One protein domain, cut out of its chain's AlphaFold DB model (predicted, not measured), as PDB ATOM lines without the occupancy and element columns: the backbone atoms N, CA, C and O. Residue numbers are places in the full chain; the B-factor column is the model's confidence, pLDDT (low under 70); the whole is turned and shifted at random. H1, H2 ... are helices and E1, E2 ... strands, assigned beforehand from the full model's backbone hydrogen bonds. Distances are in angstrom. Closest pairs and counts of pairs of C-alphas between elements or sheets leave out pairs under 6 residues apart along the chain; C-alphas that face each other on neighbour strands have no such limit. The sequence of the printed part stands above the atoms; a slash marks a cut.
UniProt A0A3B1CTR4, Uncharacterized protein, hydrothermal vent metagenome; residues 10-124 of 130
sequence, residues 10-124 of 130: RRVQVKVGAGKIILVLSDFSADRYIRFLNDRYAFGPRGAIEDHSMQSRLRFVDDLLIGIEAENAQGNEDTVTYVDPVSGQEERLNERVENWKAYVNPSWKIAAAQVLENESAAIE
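AT A GLANCE: This is residues 10 to 124 of the 130 residues of an uncharacterized protein of hydrothermal vent metagenome (UniProt A0A3B1CTR4). A twisted sheet of three strands, E1, E2 and E5, has the long helix H4 crossing one face, while H2 stands up from the sheet and crosses H4 at about a right angle. H1 packs beside part of H2, and two small hairpins lie toward the two ends of the long axis, E3 and E4 at one, E6 and E7 at the other. The printed part has 115 residues, mixed in class, with four named helices and seven named strands in the order E1 E2 H1 E3 E4 H2 E5 E6 E7 H3 H4. The sheet's order is E1 - E2 - E5, antiparallel. The whole is only just compact, close to loose, with a radius of gyration of the C-alphas of 16.1 A and spans of 50 by 36 by 25 A.

IN THESE COORDINATES: E1, residues 10 to 16, begins at C-alpha 10 (-19.405, 28.463, -56.655), and E2, residues 19 to 26, is 23.0 A long. H1 is residues 30 to 38, E3 41 to 43 and E4 49 to 51. H2, residues 53 to 64, is 16.7 A long and is followed directly by E5, residues 65 to 71. E6 is residues 81 to 83, E7 90 to 92 and H3 100 to 103. H4, residues 106 to 124, is 27.4 A long and ends at C-alpha 124 (-33.787, 38.396, -49.668).

HOW THE PARTS SIT: In the sheet, only just strongly twisted with C-alphas up to 4.3 A off its best plane, the hairpin E1 and E2 has N 12 and O 23 within hydrogen-bond range at 2.9 A. E2 and E5 have N 22 and O 69 at 2.8 A. H2 and H4 are on the same face, two layers with helices on one face of a sheet. H4 runs slantwise to the strands at a height over the sheet of 10.2 A; its closest C-alphas to E1 are Ala 112 and Val 12, 5.9 A. H2, with residues 56 to 60, touches H1, closest at C-alphas Ser 56 and Phe 36, 6.2 A, at a shallow tilt of 24 degrees, opposite ways. H4, with residues 106 to 114, touches H2, closest at C-alphas Ile 110 and Arg 57, 5.5 A, about perpendicular at 89 degrees. H3 only grazes the sheet with residues 100 to 101. Hairpin E3 and E4 has N 50 and O 42 at 2.9 A, and hairpin E6 and E7 has N 82 and O 91 at 2.9 A. In H1, H2 and H4 every O i to N i+4 pair is within hydrogen-bond range; H3 is too short for such a pair.

THE WHOLE: The two C-alphas farthest apart, Arg 46 and Gln 74, are 53.3 A apart. The printed part has no cut, and no link is long. Mean pLDDT of the printed part is 90.7; residue 124 alone is under 70.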
ATOM      1  N   ARG A  10     -19.532  27.773 -57.942       88.31
ATOM      2  CA  ARG A  10     -19.405  28.463 -56.655       88.31
ATOM      3  C   ARG A  10     -18.336  27.772 -55.816       88.31
ATOM      4  O   ARG A  10     -18.241  26.550 -55.814       88.31
ATOM      5  N   ARG A  11     -17.535  28.552 -55.093       93.12
ATOM      6  CA  ARG A  11     -16.488  28.054 -54.188       93.12
ATOM      7  C   ARG A  11     -16.900  28.368 -52.758       93.12
ATOM      8  O   ARG A  11     -16.822  29.523 -52.347       93.12
ATOM      9  N   VAL A  12     -17.348  27.359 -52.020       94.19
ATOM     10  CA  VAL A  12     -17.829  27.528 -50.645       94.19
ATOM     11  C   VAL A  12     -16.717  27.162 -49.672       94.19
ATOM     12  O   VAL A  12     -16.251  26.024 -49.653       94.19
ATOM     13  N   GLN A  13     -16.284  28.135 -48.871       94.94
ATOM     14  CA  GLN A  13     -15.210  27.955 -47.896       94.94
ATOM     15  C   GLN A  13     -15.780  27.503 -46.547       94.94
ATOM     16  O   GLN A  13     -16.607  28.189 -45.949       94.94
ATOM     17  N   VAL A  14     -15.291  26.374 -46.044       95.44
ATOM     18  CA  VAL A  14     -15.643  25.794 -44.746       95.44
ATOM     19  C   VAL A  14     -14.399  25.789 -43.869       95.44
ATOM     20  O   VAL A  14     -13.398  25.164 -44.204       95.44
ATOM     21  N   LYS A  15     -14.441  26.483 -42.729       92.94
ATOM     22  CA  LYS A  15     -13.319  26.504 -41.777       92.94
ATOM     23  C   LYS A  15     -13.176  25.142 -41.097       92.94
ATOM     24  O   LYS A  15     -14.151  24.630 -40.550       92.94
ATOM     25  N   VAL A  16     -11.965  24.586 -41.099       89.81
ATOM     26  CA  VAL A  16     -11.647  23.291 -40.477       89.81
ATOM     27  C   VAL A  16     -10.329  23.428 -39.722       89.81
ATOM     28  O   VAL A  16      -9.260  23.551 -40.318       89.81
ATOM     29  N   GLY A  17     -10.406  23.448 -38.389       89.25
ATOM     30  CA  GLY A  17      -9.250  23.737 -37.542       89.25
ATOM     31  C   GLY A  17      -8.682  25.130 -37.829       89.25
ATOM     32  O   GLY A  17      -9.412  26.120 -37.799       89.25
ATOM     33  N   ALA A  18      -7.378  25.198 -38.103       89.81
ATOM     34  CA  ALA A  18      -6.698  26.440 -38.469       89.81
ATOM     35  C   ALA A  18      -6.749  26.747 -39.980       89.81
ATOM     36  O   ALA A  18      -6.416  27.862 -40.370       89.81
ATOM     37  N   GLY A  19      -7.154  25.783 -40.813       93.38
ATOM     38  CA  GLY A  19      -7.271  25.932 -42.263       93.38
ATOM     39  C   GLY A  19      -8.724  26.005 -42.731       93.38
ATOM     40  O   GLY A  19      -9.655  26.299 -41.968       93.38
ATOM     41  N   LYS A  20      -8.932  25.718 -44.014       95.62
ATOM     42  CA  LYS A  20     -10.261  25.637 -44.622       95.62
ATOM     43  C   LYS A  20     -10.303  24.625 -45.757       95.62
ATOM     44  O   LYS A  20      -9.350  24.465 -46.509       95.62
ATOM     45  N   ILE A  21     -11.459  23.995 -45.887       96.56
ATOM     46  CA  ILE A  21     -11.843  23.173 -47.027       96.56
ATOM     47  C   ILE A  21     -12.687  24.032 -47.959       96.56
ATOM     48  O   ILE A  21     -13.534  24.804 -47.511       96.56
ATOM     49  N   ILE A  22     -12.469  23.902 -49.257       96.75
ATOM     50  CA  ILE A  22     -13.202  24.624 -50.286       96.75
ATOM     51  C   ILE A  22     -13.965  23.592 -51.101       96.75
ATOM     52  O   ILE A  22     -13.374  22.792 -51.824       96.75
ATOM     53  N   LEU A  23     -15.290  23.607 -50.978       96.81
ATOM     54  CA  LEU A  23     -16.156  22.788 -51.814       96.81
ATOM     55  C   LEU A  23     -16.479  23.566 -53.087       96.81
ATOM     56  O   LEU A  23     -17.039  24.666 -53.034       96.81
ATOM     57  N   VAL A  24     -16.109  22.998 -54.231       95.75
ATOM     58  CA  VAL A  24     -16.418  23.558 -55.545       95.75
ATOM     59  C   VAL A  24     -17.739  22.960 -55.998       95.75
ATOM     60  O   VAL A  24     -17.851  21.750 -56.203       95.75
ATOM     61  N   LEU A  25     -18.750  23.811 -56.120       95.06
ATOM     62  CA  LEU A  25     -20.123  23.440 -56.427       95.06
ATOM     63  C   LEU A  25     -20.496  23.927 -57.827       95.06
ATOM     64  O   LEU A  25     -20.125  25.032 -58.228       95.06
ATOM     65  N   SER A  26     -21.245  23.120 -58.569       93.06
ATOM     66  CA  SER A  26     -21.913  23.553 -59.787       93.06
ATOM     67  C   SER A  26     -23.029  24.539 -59.466       93.06
ATOM     68  O   SER A  26     -23.547  24.593 -58.348       93.06
ATOM     69  N   ASP A  27     -23.450  25.273 -60.485       87.38
ATOM     70  CA  ASP A  27     -24.654  26.082 -60.396       87.38
ATOM     71  C   ASP A  27     -25.922  25.233 -60.113       87.38
ATOM     72  O   ASP A  27     -25.994  24.038 -60.426       87.38
ATOM     73  N   PHE A  28     -26.935  25.863 -59.518       86.31
ATOM     74  CA  PHE A  28     -28.275  25.344 -59.294       86.31
ATOM     75  C   PHE A  28     -29.343  26.382 -59.664       86.31
ATOM     76  O   PHE A  28     -29.176  27.585 -59.477       86.31
ATOM     77  N   SER A  29     -30.484  25.905 -60.166       85.12
ATOM     78  CA  SER A  29     -31.645  26.755 -60.432       85.12
ATOM     79  C   SER A  29     -32.430  27.068 -59.154       85.12
ATOM     80  O   SER A  29     -32.375  26.317 -58.176       85.12
ATOM     81  N   ALA A  30     -33.240  28.131 -59.197       81.88
ATOM     82  CA  ALA A  30     -34.173  28.470 -58.120       81.88
ATOM     83  C   ALA A  30     -35.089  27.284 -57.758       81.88
ATOM     84  O   ALA A  30     -35.224  26.954 -56.586       81.88
ATOM     85  N   ASP A  31     -35.618  26.559 -58.748       85.50
ATOM     86  CA  ASP A  31     -36.466  25.379 -58.516       85.50
ATOM     87  C   ASP A  31     -35.743  24.254 -57.768       85.50
ATOM     88  O   ASP A  31     -36.349  23.499 -57.006       85.50
ATOM     89  N   ARG A  32     -34.436  24.085 -58.007       86.25
ATOM     90  CA  ARG A  32     -33.632  23.091 -57.285       86.25
ATOM     91  C   ARG A  32     -33.422  23.519 -55.835       86.25
ATOM     92  O   ARG A  32     -33.522  22.683 -54.944       86.25
ATOM     93  N   TYR A  33     -33.199  24.810 -55.603       87.56
ATOM     94  CA  TYR A  33     -33.064  25.368 -54.261       87.56
ATOM     95  C   TYR A  33     -34.371  25.300 -53.460       87.56
ATOM     96  O   TYR A  33     -34.367  24.861 -52.314       87.56
ATOM     97  N   ILE A  34     -35.506  25.640 -54.078       86.62
ATOM     98  CA  ILE A  34     -36.834  25.537 -53.454       86.62
ATOM     99  C   ILE A  34     -37.136  24.089 -53.059       86.62
ATOM    100  O   ILE A  34     -37.599  23.843 -51.947       86.62
ATOM    101  N   ARG A  35     -36.835  23.120 -53.935       88.44
ATOM    102  CA  ARG A  35     -36.969  21.692 -53.602       88.44
ATOM    103  C   ARG A  35     -36.128  21.316 -52.389       88.44
ATOM    104  O   ARG A  35     -36.672  20.767 -51.441       88.44
ATOM    105  N   PHE A  36     -34.854  21.707 -52.369       90.38
ATOM    106  CA  PHE A  36     -33.996  21.511 -51.200       90.38
ATOM    107  C   PHE A  36     -34.619  22.078 -49.913       90.38
ATOM    108  O   PHE A  36     -34.651  21.378 -48.902       90.38
ATOM    109  N   LEU A  37     -35.137  23.312 -49.942       88.25
ATOM    110  CA  LEU A  37     -35.738  23.947 -48.767       88.25
ATOM    111  C   LEU A  37     -36.983  23.207 -48.266       88.25
ATOM    112  O   LEU A  37     -37.139  23.064 -47.049       88.25
ATOM    113  N   ASN A  38     -37.827  22.739 -49.188       88.00
ATOM    114  CA  ASN A  38     -39.049  21.991 -48.890       88.00
ATOM    115  C   ASN A  38     -38.744  20.587 -48.358       88.00
ATOM    116  O   ASN A  38     -39.379  20.146 -47.405       88.00
ATOM    117  N   ASP A  39     -37.722  19.923 -48.896       88.81
ATOM    118  CA  ASP A  39     -37.328  18.569 -48.498       88.81
ATOM    119  C   ASP A  39     -36.752  18.503 -47.070       88.81
ATOM    120  O   ASP A  39     -36.461  17.418 -46.567       88.81
ATOM    121  N   ARG A  40     -36.531  19.640 -46.392       85.94
ATOM    122  CA  ARG A  40     -36.037  19.661 -45.001       85.94
ATOM    123  C   ARG A  40     -37.091  19.222 -43.989       85.94
ATOM    124  O   ARG A  40     -36.713  18.756 -42.918       85.94
ATOM    125  N   TYR A  41     -38.375  19.364 -44.313       86.75
ATOM    126  CA  TYR A  41     -39.471  19.040 -43.406       86.75
ATOM    127  C   TYR A  41     -40.492  18.167 -44.124       86.75
ATOM    128  O   TYR A  41     -41.028  18.554 -45.159       86.75
ATOM    129  N   ALA A  42     -40.785  17.000 -43.559       81.38
ATOM    130  CA  ALA A  42     -41.834  16.127 -44.065       81.38
ATOM    131  C   ALA A  42     -42.986  16.052 -43.061       81.38
ATOM    132  O   ALA A  42     -42.773  16.004 -41.850       81.38
ATOM    133  N   PHE A  43     -44.218  16.021 -43.570       78.38
ATOM    134  CA  PHE A  43     -45.387  15.717 -42.752       78.38
ATOM    135  C   PHE A  43     -45.538  14.200 -42.656       78.38
ATOM    136  O   PHE A  43     -45.924  13.535 -43.616       78.38
ATOM    137  N   GLY A  44     -45.217  13.663 -41.486       74.69
ATOM    138  CA  GLY A  44     -45.429  12.274 -41.128       74.69
ATOM    139  C   GLY A  44     -46.894  11.959 -40.786       74.69
ATOM    140  O   GLY A  44     -47.775  12.832 -40.779       74.69
ATOM    141  N   PRO A  45     -47.185  10.687 -40.465       71.38
ATOM    142  CA  PRO A  45     -48.520  10.250 -40.077       71.38
ATOM    143  C   PRO A  45     -49.047  11.066 -38.893       71.38
ATOM    144  O   PRO A  45     -48.325  11.326 -37.932       71.38
ATOM    145  N   ARG A  46     -50.335  11.429 -38.934       79.75
ATOM    146  CA  ARG A  46     -51.019  12.199 -37.872       79.75
ATOM    147  C   ARG A  46     -50.471  13.620 -37.657       79.75
ATOM    148  O   ARG A  46     -50.671  14.185 -36.587       79.75
ATOM    149  N   GLY A  47     -49.820  14.205 -38.664       81.06
ATOM    150  CA  GLY A  47     -49.356  15.595 -38.619       81.06
ATOM    151  C   GLY A  47     -48.058  15.803 -37.838       81.06
ATOM    152  O   GLY A  47     -47.722  16.943 -37.528       81.06
ATOM    153  N   ALA A  48     -47.327  14.729 -37.518       83.62
ATOM    154  CA  ALA A  48     -45.977  14.846 -36.977       83.62
ATOM    155  C   ALA A  48     -45.056  15.495 -38.021       83.62
ATOM    156  O   ALA A  48     -45.098  15.125 -39.190       83.62
ATOM    157  N   ILE A  49     -44.231  16.458 -37.614       84.25
ATOM    158  CA  ILE A  49     -43.206  17.041 -38.487       84.25
ATOM    159  C   ILE A  49     -41.924  16.241 -38.286       84.25
ATOM    160  O   ILE A  49     -41.403  16.172 -37.173       84.25
ATOM    161  N   GLU A  50     -41.423  15.639 -39.357       87.75
ATOM    162  CA  GLU A  50     -40.127  14.971 -39.380       87.75
ATOM    163  C   GLU A  50     -39.058  15.938 -39.900       87.75
ATOM    164  O   GLU A  50     -39.200  16.516 -40.982       87.75
ATOM    165  N   ASP A  51     -37.990  16.111 -39.120       89.19
ATOM    166  CA  ASP A  51     -36.831  16.920 -39.497       89.19
ATOM    167  C   ASP A  51     -35.852  16.076 -40.324       89.19
ATOM    168  O   ASP A  51     -35.188  15.173 -39.815       89.19
ATOM    169  N   HIS A  52     -35.768  16.403 -41.612       91.06
ATOM    170  CA  HIS A  52     -34.843  15.819 -42.584       91.06
ATOM    171  C   HIS A  52     -33.761  16.822 -43.000       91.06
ATOM    172  O   HIS A  52     -33.118  16.676 -44.042       91.06
ATOM    173  N   SER A  53     -33.559  17.890 -42.223       90.31
ATOM    174  CA  SER A  53     -32.722  19.019 -42.624       90.31
ATOM    175  C   SER A  53     -31.265  18.625 -42.857       90.31
ATOM    176  O   SER A  53     -30.639  19.134 -43.785       90.31
ATOM    177  N   MET A  54     -30.713  17.691 -42.077       92.19
ATOM    178  CA  MET A  54     -29.351  17.192 -42.295       92.19
ATOM    179  C   MET A  54     -29.250  16.367 -43.579       92.19
ATOM    180  O   MET A  54     -28.364  16.621 -44.395       92.19
ATOM    181  N   GLN A  55     -30.168  15.423 -43.798       93.69
ATOM    182  CA  GLN A  55     -30.178  14.576 -44.993       93.69
ATOM    183  C   GLN A  55     -30.380  15.415 -46.257       93.69
ATOM    184  O   GLN A  55     -29.691  15.204 -47.255       93.69
ATOM    185  N   SER A  56     -31.278  16.396 -46.212       93.62
ATOM    186  CA  SER A  56     -31.551  17.281 -47.343       93.62
ATOM    187  C   SER A  56     -30.374  18.205 -47.653       93.62
ATOM    188  O   SER A  56     -30.045  18.367 -48.826       93.62
ATOM    189  N   ARG A  57     -29.653  18.717 -46.644       95.31
ATOM    190  CA  ARG A  57     -28.394  19.459 -46.857       95.31
ATOM    191  C   ARG A  57     -27.305  18.594 -47.487       95.31
ATOM    192  O   ARG A  57     -26.644  19.041 -48.419       95.31
ATOM    193  N   LEU A  58     -27.132  17.365 -46.997       95.56
ATOM    194  CA  LEU A  58     -26.153  16.424 -47.546       95.56
ATOM    195  C   LEU A  58     -26.441  16.118 -49.013       95.56
ATOM    196  O   LEU A  58     -25.553  16.294 -49.843       95.56
ATOM    197  N   ARG A  59     -27.687  15.740 -49.330       94.81
ATOM    198  CA  ARG A  59     -28.117  15.475 -50.709       94.81
ATOM    199  C   ARG A  59     -27.903  16.685 -51.601       94.81
ATOM    200  O   ARG A  59     -27.309  16.541 -52.656       94.81
ATOM    201  N   PHE A  60     -28.336  17.868 -51.162       94.81
ATOM    202  CA  PHE A  60     -28.211  19.092 -51.948       94.81
ATOM    203  C   PHE A  60     -26.756  19.423 -52.287       94.81
ATOM    204  O   PHE A  60     -26.460  19.771 -53.425       94.81
ATOM    205  N   VAL A  61     -25.830  19.278 -51.336       96.25
ATOM    206  CA  VAL A  61     -24.409  19.520 -51.614       96.25
ATOM    207  C   VAL A  61     -23.818  18.418 -52.481       96.25
ATOM    208  O   VAL A  61     -23.121  18.745 -53.433       96.25
ATOM    209  N   ASP A  62     -24.108  17.140 -52.224       95.31
ATOM    210  CA  ASP A  62     -23.595  16.032 -53.047       95.31
ATOM    211  C   ASP A  62     -23.996  16.154 -54.516       95.31
ATOM    212  O   ASP A  62     -23.192  15.912 -55.421       95.31
ATOM    213  N   ASP A  63     -25.218  16.606 -54.742       94.12
ATOM    214  CA  ASP A  63     -25.805  16.886 -56.042       94.12
ATOM    215  C   ASP A  63     -25.085  17.984 -56.836       94.12
ATOM    216  O   ASP A  63     -25.138  17.989 -58.070       94.12
ATOM    217  N   LEU A  64     -24.455  18.925 -56.134       94.38
ATOM    218  CA  LEU A  64     -23.772  20.083 -56.712       94.38
ATOM    219  C   LEU A  64     -22.255  19.950 -56.673       94.38
ATOM    220  O   LEU A  64     -21.558  20.638 -57.407       94.38
ATOM    221  N   LEU A  65     -21.724  19.093 -55.813       96.25
ATOM    222  CA  LEU A  65     -20.300  18.981 -55.568       96.25
ATOM    223  C   LEU A  65     -19.579  18.465 -56.822       96.25
ATOM    224  O   LEU A  65     -19.896  17.394 -57.340       96.25
ATOM    225  N   ILE A  66     -18.611  19.230 -57.318       95.81
ATOM    226  CA  ILE A  66     -17.825  18.902 -58.521       95.81
ATOM    227  C   ILE A  66     -16.314  18.940 -58.280       95.81
ATOM    228  O   ILE A  66     -15.566  18.446 -59.114       95.81
ATOM    229  N   GLY A  67     -15.866  19.494 -57.153       95.62
ATOM    230  CA  GLY A  67     -14.459  19.493 -56.765       95.62
ATOM    231  C   GLY A  67     -14.267  19.807 -55.287       95.62
ATOM    232  O   GLY A  67     -15.186  20.273 -54.607       95.62
ATOM    233  N   ILE A  68     -13.063  19.543 -54.793       96.12
ATOM    234  CA  ILE A  68     -12.658  19.814 -53.417       96.12
ATOM    235  C   ILE A  68     -11.212  20.301 -53.393       96.12
ATOM    236  O   ILE A  68     -10.343  19.748 -54.062       96.12
ATOM    237  N   GLU A  69     -10.967  21.348 -52.619       95.88
ATOM    238  CA  GLU A  69      -9.644  21.932 -52.411       95.88
ATOM    239  C   GLU A  69      -9.456  22.229 -50.919       95.88
ATOM    240  O   GLU A  69     -10.423  22.235 -50.149       95.88
ATOM    241  N   ALA A  70      -8.222  22.495 -50.498       95.88
ATOM    242  CA  ALA A  70      -7.924  22.917 -49.138       95.88
ATOM    243  C   ALA A  70      -6.897  24.048 -49.123       95.88
ATOM    244  O   ALA A  70      -6.070  24.176 -50.024       95.88
ATOM    245  N   GLU A  71      -6.967  24.868 -48.082       96.50
ATOM    246  CA  GLU A  71      -5.949  25.856 -47.753       96.50
ATOM    247  C   GLU A  71      -5.558  25.711 -46.279       96.50
ATOM    248  O   GLU A  71      -6.416  25.546 -45.402       96.50
ATOM    249  N   ASN A  72      -4.262  25.824 -45.996       94.69
ATOM    250  CA  ASN A  72      -3.748  25.809 -44.631       94.69
ATOM    251  C   ASN A  72      -3.958  27.162 -43.919       94.69
ATOM    252  O   ASN A  72      -4.541  28.103 -44.460       94.69
ATOM    253  N   ALA A  73      -3.463  27.281 -42.685       93.56
ATOM    254  CA  ALA A  73      -3.633  28.483 -41.863       93.56
ATOM    255  C   ALA A  73      -2.997  29.754 -42.456       93.56
ATOM    256  O   ALA A  73      -3.364  30.866 -42.078       93.56
ATOM    257  N   GLN A  74      -2.047  29.596 -43.376       93.19
ATOM    258  CA  GLN A  74      -1.362  30.686 -44.065       93.19
ATOM    259  C   GLN A  74      -2.018  31.028 -45.413       93.19
ATOM    260  O   GLN A  74      -1.563  31.954 -46.079       93.19
ATOM    261  N   GLY A  75      -3.075  30.310 -45.811       91.31
ATOM    262  CA  GLY A  75      -3.748  30.486 -47.101       91.31
ATOM    263  C   GLY A  75      -3.020  29.838 -48.281       91.31
ATOM    264  O   GLY A  75      -3.330  30.149 -49.427       91.31
ATOM    265  N   ASN A  76      -2.044  28.963 -48.025       94.69
ATOM    266  CA  ASN A  76      -1.388  28.195 -49.083       94.69
ATOM    267  C   ASN A  76      -2.211  26.944 -49.408       94.69
ATOM    268  O   ASN A  76      -2.865  26.407 -48.513       94.69
ATOM    269  N   GLU A  77      -2.132  26.472 -50.658       93.56
ATOM    270  CA  GLU A  77      -2.780  25.224 -51.085       93.56
ATOM    271  C   GLU A  77      -2.369  24.073 -50.160       93.56
ATOM    272  O   GLU A  77      -1.190  23.883 -49.847       93.56
ATOM    273  N   ASP A  78      -3.371  23.327 -49.716       93.88
ATOM    274  CA  ASP A  78      -3.235  22.139 -48.893       93.88
ATOM    275  C   ASP A  78      -3.956  20.967 -49.572       93.88
ATOM    276  O   ASP A  78      -4.741  21.139 -50.510       93.88
ATOM    277  N   THR A  79      -3.677  19.752 -49.119       91.62
ATOM    278  CA  THR A  79      -4.216  18.534 -49.720       91.62
ATOM    279  C   THR A  79      -5.281  17.920 -48.827       91.62
ATOM    280  O   THR A  79      -5.047  17.643 -47.656       91.62
ATOM    281  N   VAL A  80      -6.451  17.640 -49.402       91.75
ATOM    282  CA  VAL A  80      -7.435  16.764 -48.758       91.75
ATOM    283  C   VAL A  80      -7.047  15.327 -49.054       91.75
ATOM    284  O   VAL A  80      -6.916  14.960 -50.222       91.75
ATOM    285  N   THR A  81      -6.867  14.517 -48.017       93.69
ATOM    286  CA  THR A  81      -6.530  13.101 -48.149       93.69
ATOM    287  C   THR A  81      -7.682  12.198 -47.714       93.69
ATOM    288  O   THR A  81      -8.588  12.610 -46.984       93.69
ATOM    289  N   TYR A  82      -7.674  10.965 -48.213       93.31
ATOM    290  CA  TYR A  82      -8.542   9.875 -47.775       93.31
ATOM    291  C   TYR A  82      -7.713   8.594 -47.655       93.31
ATOM    292  O   TYR A  82      -6.646   8.484 -48.254       93.31
ATOM    293  N   VAL A  83      -8.201   7.631 -46.876       93.19
ATOM    294  CA  VAL A  83      -7.611   6.288 -46.822       93.19
ATOM    295  C   VAL A  83      -8.376   5.410 -47.801       93.19
ATOM    296  O   VAL A  83      -9.581   5.213 -47.624       93.19
ATOM    297  N   ASP A  84      -7.694   4.898 -48.824       90.50
ATOM    298  CA  ASP A  84      -8.294   3.974 -49.783       90.50
ATOM    299  C   ASP A  84      -8.721   2.685 -49.056       90.50
ATOM    300  O   ASP A  84      -7.881   2.015 -48.449       90.50
ATOM    301  N   PRO A  85     -10.014   2.306 -49.090       88.81
ATOM    302  CA  PRO A  85     -10.491   1.105 -48.413       88.81
ATOM    303  C   PRO A  85      -9.925  -0.201 -48.991       88.81
ATOM    304  O   PRO A  85      -9.983  -1.223 -48.307       88.81
ATOM    305  N   VAL A  86      -9.416  -0.200 -50.228       89.25
ATOM    306  CA  VAL A  86      -8.862  -1.394 -50.884       89.25
ATOM    307  C   VAL A  86      -7.386  -1.569 -50.541       89.25
ATOM    308  O   VAL A  86      -6.989  -2.642 -50.086       89.25
ATOM    309  N   SER A  87      -6.567  -0.536 -50.755       91.25
ATOM    310  CA  SER A  87      -5.118  -0.605 -50.515       91.25
ATOM    311  C   SER A  87      -4.700  -0.254 -49.083       91.25
ATOM    312  O   SER A  87      -3.605  -0.630 -48.658       91.25
ATOM    313  N   GLY A  88      -5.540   0.467 -48.334       92.00
ATOM    314  CA  GLY A  88      -5.219   1.014 -47.014       92.00
ATOM    315  C   GLY A  88      -4.236   2.190 -47.043       92.00
ATOM    316  O   GLY A  88      -3.773   2.610 -45.983       92.00
ATOM    317  N   GLN A  89      -3.882   2.703 -48.224       93.50
ATOM    318  CA  GLN A  89      -2.946   3.817 -48.369       93.50
ATOM    319  C   GLN A  89      -3.657   5.166 -48.257       93.50
ATOM    320  O   GLN A  89      -4.823   5.310 -48.623       93.50
ATOM    321  N   GLU A  90      -2.939   6.161 -47.737       94.69
ATOM    322  CA  GLU A  90      -3.406   7.544 -47.724       94.69
ATOM    323  C   GLU A  90      -3.125   8.198 -49.080       94.69
ATOM    324  O   GLU A  90      -1.981   8.265 -49.534       94.69
ATOM    325  N   GLU A  91      -4.177   8.694 -49.723       93.69
ATOM    326  CA  GLU A  91      -4.130   9.268 -51.062       93.69
ATOM    327  C   GLU A  91      -4.823  10.634 -51.113       93.69
ATOM    328  O   GLU A  91      -5.676  10.959 -50.287       93.69
ATOM    329  N   ARG A  92      -4.494  11.446 -52.126       94.31
ATOM    330  CA  ARG A  92      -5.175  12.725 -52.373       94.31
ATOM    331  C   ARG A  92      -6.605  12.483 -52.849       94.31
ATOM    332  O   ARG A  92      -6.820  11.951 -53.937       94.31
ATOM    333  N   LEU A  93      -7.574  13.005 -52.105       94.12
ATOM    334  CA  LEU A  93      -8.966  13.048 -52.522       94.12
ATOM    335  C   LEU A  93      -9.162  14.132 -53.591       94.12
ATOM    336  O   LEU A  93      -8.823  15.298 -53.390       94.12
ATOM    337  N   ASN A  94      -9.702  13.740 -54.739       93.31
ATOM    338  CA  ASN A  94     -10.065  14.631 -55.841       93.31
ATOM    339  C   ASN A  94     -11.153  13.971 -56.703       93.31
ATOM    340  O   ASN A  94     -11.503  12.810 -56.492       93.31
ATOM    341  N   GLU A  95     -11.669  14.692 -57.695       91.62
ATOM    342  CA  GLU A  95     -12.791  14.260 -58.530       91.62
ATOM    343  C   GLU A  95     -12.516  13.040 -59.422       91.62
ATOM    344  O   GLU A  95     -13.454  12.479 -59.990       91.62
ATOM    345  N   ARG A  96     -11.251  12.621 -59.551       92.56
ATOM    346  CA  ARG A  96     -10.848  11.434 -60.320       92.56
ATOM    347  C   ARG A  96     -10.933  10.144 -59.508       92.56
ATOM    348  O   ARG A  96     -10.896   9.071 -60.103       92.56
ATOM    349  N   VAL A  97     -11.027  10.240 -58.181       91.75
ATOM    350  CA  VAL A  97     -11.233   9.080 -57.306       91.75
ATOM    351  C   VAL A  97     -12.658   8.558 -57.516       91.75
ATOM    352  O   VAL A  97     -13.625   9.327 -57.562       91.75
ATOM    353  N   GLU A  98     -12.812   7.244 -57.665       92.12
ATOM    354  CA  GLU A  98     -14.136   6.643 -57.819       92.12
ATOM    355  C   GLU A  98     -14.980   6.905 -56.562       92.12
ATOM    356  O   GLU A  98     -14.512   6.748 -55.438       92.12
ATOM    357  N   ASN A  99     -16.230   7.345 -56.742       91.88
ATOM    358  CA  ASN A  99     -17.138   7.688 -55.642       91.88
ATOM    359  C   ASN A  99     -16.570   8.710 -54.636       91.88
ATOM    360  O   ASN A  99     -17.007   8.750 -53.486       91.88
ATOM    361  N   TRP A 100     -15.653   9.587 -55.066       94.94
ATOM    362  CA  TRP A 100     -14.918  10.515 -54.196       94.94
ATOM    363  C   TRP A 100     -15.789  11.323 -53.223       94.94
ATOM    364  O   TRP A 100     -15.394  11.590 -52.088       94.94
ATOM    365  N   LYS A 101     -17.007  11.690 -53.638       96.00
ATOM    366  CA  LYS A 101     -17.962  12.439 -52.810       96.00
ATOM    367  C   LYS A 101     -18.294  11.709 -51.509       96.00
ATOM    368  O   LYS A 101     -18.543  12.367 -50.503       96.00
ATOM    369  N   ALA A 102     -18.289  10.376 -51.500       94.31
ATOM    370  CA  ALA A 102     -18.559   9.576 -50.308       94.31
ATOM    371  C   ALA A 102     -17.474   9.739 -49.229       94.31
ATOM    372  O   ALA A 102     -17.780   9.626 -48.045       94.31
ATOM    373  N   TYR A 103     -16.238  10.063 -49.624       94.75
ATOM    374  CA  TYR A 103     -15.120  10.291 -48.703       94.75
ATOM    375  C   TYR A 103     -15.068  11.723 -48.158       94.75
ATOM    376  O   TYR A 103     -14.343  12.004 -47.205       94.75
ATOM    377  N   VAL A 104     -15.855  12.645 -48.721       95.88
ATOM    378  CA  VAL A 104     -15.954  14.012 -48.203       95.88
ATOM    379  C   VAL A 104     -16.750  14.010 -46.904       95.88
ATOM    380  O   VAL A 104     -17.891  13.543 -46.861       95.88
ATOM    381  N   ASN A 105     -16.171  14.593 -45.850       95.00
ATOM    382  CA  ASN A 105     -16.780  14.612 -44.526       95.00
ATOM    383  C   ASN A 105     -18.198  15.235 -44.567       95.00
ATOM    384  O   ASN A 105     -18.351  16.383 -45.002       95.00
ATOM    385  N   PRO A 106     -19.237  14.529 -44.074       95.94
ATOM    386  CA  PRO A 106     -20.614  15.022 -44.064       95.94
ATOM    387  C   PRO A 106     -20.780  16.394 -43.398       95.94
ATOM    388  O   PRO A 106     -21.569  17.219 -43.858       95.94
ATOM    389  N   SER A 107     -20.010  16.675 -42.342       95.56
ATOM    390  CA  SER A 107     -20.074  17.966 -41.644       95.56
ATOM    391  C   SER A 107     -19.671  19.141 -42.539       95.56
ATOM    392  O   SER A 107     -20.282  20.206 -42.454       95.56
ATOM    393  N   TRP A 108     -18.713  18.947 -43.453       96.00
ATOM    394  CA  TRP A 108     -18.285  19.986 -44.393       96.00
ATOM    395  C   TRP A 108     -19.362  20.267 -45.433       96.00
ATOM    396  O   TRP A 108     -19.626  21.425 -45.753       96.00
ATOM    397  N   LYS A 109     -20.039  19.218 -45.910       96.44
ATOM    398  CA  LYS A 109     -21.178  19.352 -46.823       96.44
ATOM    399  C   LYS A 109     -22.320  20.124 -46.164       96.44
ATOM    400  O   LYS A 109     -22.822  21.088 -46.732       96.44
ATOM    401  N   ILE A 110     -22.681  19.758 -44.934       95.31
ATOM    402  CA  ILE A 110     -23.723  20.456 -44.166       95.31
ATOM    403  C   ILE A 110     -23.358  21.928 -43.950       95.31
ATOM    404  O   ILE A 110     -24.200  22.796 -44.178       95.31
ATOM    405  N   ALA A 111     -22.115  22.219 -43.561       95.44
ATOM    406  CA  ALA A 111     -21.645  23.589 -43.381       95.44
ATOM    407  C   ALA A 111     -21.711  24.393 -44.688       95.44
ATOM    408  O   ALA A 111     -22.152  25.540 -44.684       95.44
ATOM    409  N   ALA A 112     -21.344  23.790 -45.822       95.19
ATOM    410  CA  ALA A 112     -21.446  24.451 -47.116       95.19
ATOM    411  C   ALA A 112     -22.899  24.766 -47.506       95.19
ATOM    412  O   ALA A 112     -23.172  25.867 -47.978       95.19
ATOM    413  N   ALA A 113     -23.845  23.852 -47.251       94.38
ATOM    414  CA  ALA A 113     -25.266  24.143 -47.449       94.38
ATOM    415  C   ALA A 113     -25.732  25.322 -46.583       94.38
ATOM    416  O   ALA A 113     -26.419  26.205 -47.087       94.38
ATOM    417  N   GLN A 114     -25.317  25.384 -45.315       92.88
ATOM    418  CA  GLN A 114     -25.663  26.497 -44.424       92.88
ATOM    419  C   GLN A 114     -25.116  27.842 -44.920       92.88
ATOM    420  O   GLN A 114     -25.792  28.860 -44.791       92.88
ATOM    421  N   VAL A 115     -23.915  27.865 -45.509       92.12
ATOM    422  CA  VAL A 115     -23.371  29.083 -46.132       92.12
ATOM    423  C   VAL A 115     -24.274  29.547 -47.278       92.12
ATOM    424  O   VAL A 115     -24.654  30.714 -47.303       92.12
ATOM    425  N   LEU A 116     -24.692  28.638 -48.166       89.00
ATOM    426  CA  LEU A 116     -25.610  28.963 -49.267       89.00
ATOM    427  C   LEU A 116     -26.986  29.441 -48.769       89.00
ATOM    428  O   LEU A 116     -27.559  30.376 -49.334       89.00
ATOM    429  N   GLU A 117     -27.508  28.822 -47.706       88.50
ATOM    430  CA  GLU A 117     -28.751  29.241 -47.047       88.50
ATOM    431  C   GLU A 117     -28.635  30.683 -46.522       88.50
ATOM    432  O   GLU A 117     -29.503  31.519 -46.787       88.50
ATOM    433  N   ASN A 118     -27.532  31.000 -45.836       86.88
ATOM    434  CA  ASN A 118     -27.283  32.324 -45.266       86.88
ATOM    435  C   ASN A 118     -27.091  33.403 -46.340       86.88
ATOM    436  O   ASN A 118     -27.620  34.506 -46.201       86.88
ATOM    437  N   GLU A 119     -26.358  33.098 -47.414       83.56
ATOM    438  CA  GLU A 119     -26.191  34.008 -48.555       83.56
ATOM    439  C   GLU A 119     -27.539  34.339 -49.204       83.56
ATOM    440  O   GLU A 119     -27.829  35.504 -49.480       83.56
ATOM    441  N   SER A 120     -28.394  33.329 -49.389       77.81
ATOM    442  CA  SER A 120     -29.728  33.511 -49.971       77.81
ATOM    443  C   SER A 120     -30.615  34.385 -49.078       77.81
ATOM    444  O   SER A 120     -31.216  35.346 -49.557       77.81
ATOM    445  N   ALA A 121     -30.622  34.128 -47.765       78.00
ATOM    446  CA  ALA A 121     -31.372  34.932 -46.798       78.00
ATOM    447  C   ALA A 121     -30.899  36.399 -46.750       78.00
ATOM    448  O   ALA A 121     -31.707  37.319 -46.600       78.00
ATOM    449  N   ALA A 122     -29.594  36.644 -46.905       72.12
ATOM    450  CA  ALA A 122     -29.045  37.998 -46.958       72.12
ATOM    451  C   ALA A 122     -29.507  38.762 -48.213       72.12
ATOM    452  O   ALA A 122     -29.878  39.938 -48.121       72.12
ATOM    453  N   ILE A 123     -29.541  38.098 -49.373       73.31
ATOM    454  CA  ILE A 123     -30.061  38.678 -50.621       73.31
ATOM    455  C   ILE A 123     -31.544  39.030 -50.466       73.31
ATOM    456  O   ILE A 123     -31.929  40.162 -50.763       73.31
ATOM    457  N   GLU A 124     -32.365  38.128 -49.932       65.25
ATOM    458  CA  GLU A 124     -33.787  38.396 -49.668       65.25
ATOM    459  C   GLU A 124     -33.979  39.583 -48.712       65.25
ATOM    460  O   GLU A 124     -34.734  40.512 -49.003       65.25
TER     461      GLU A 124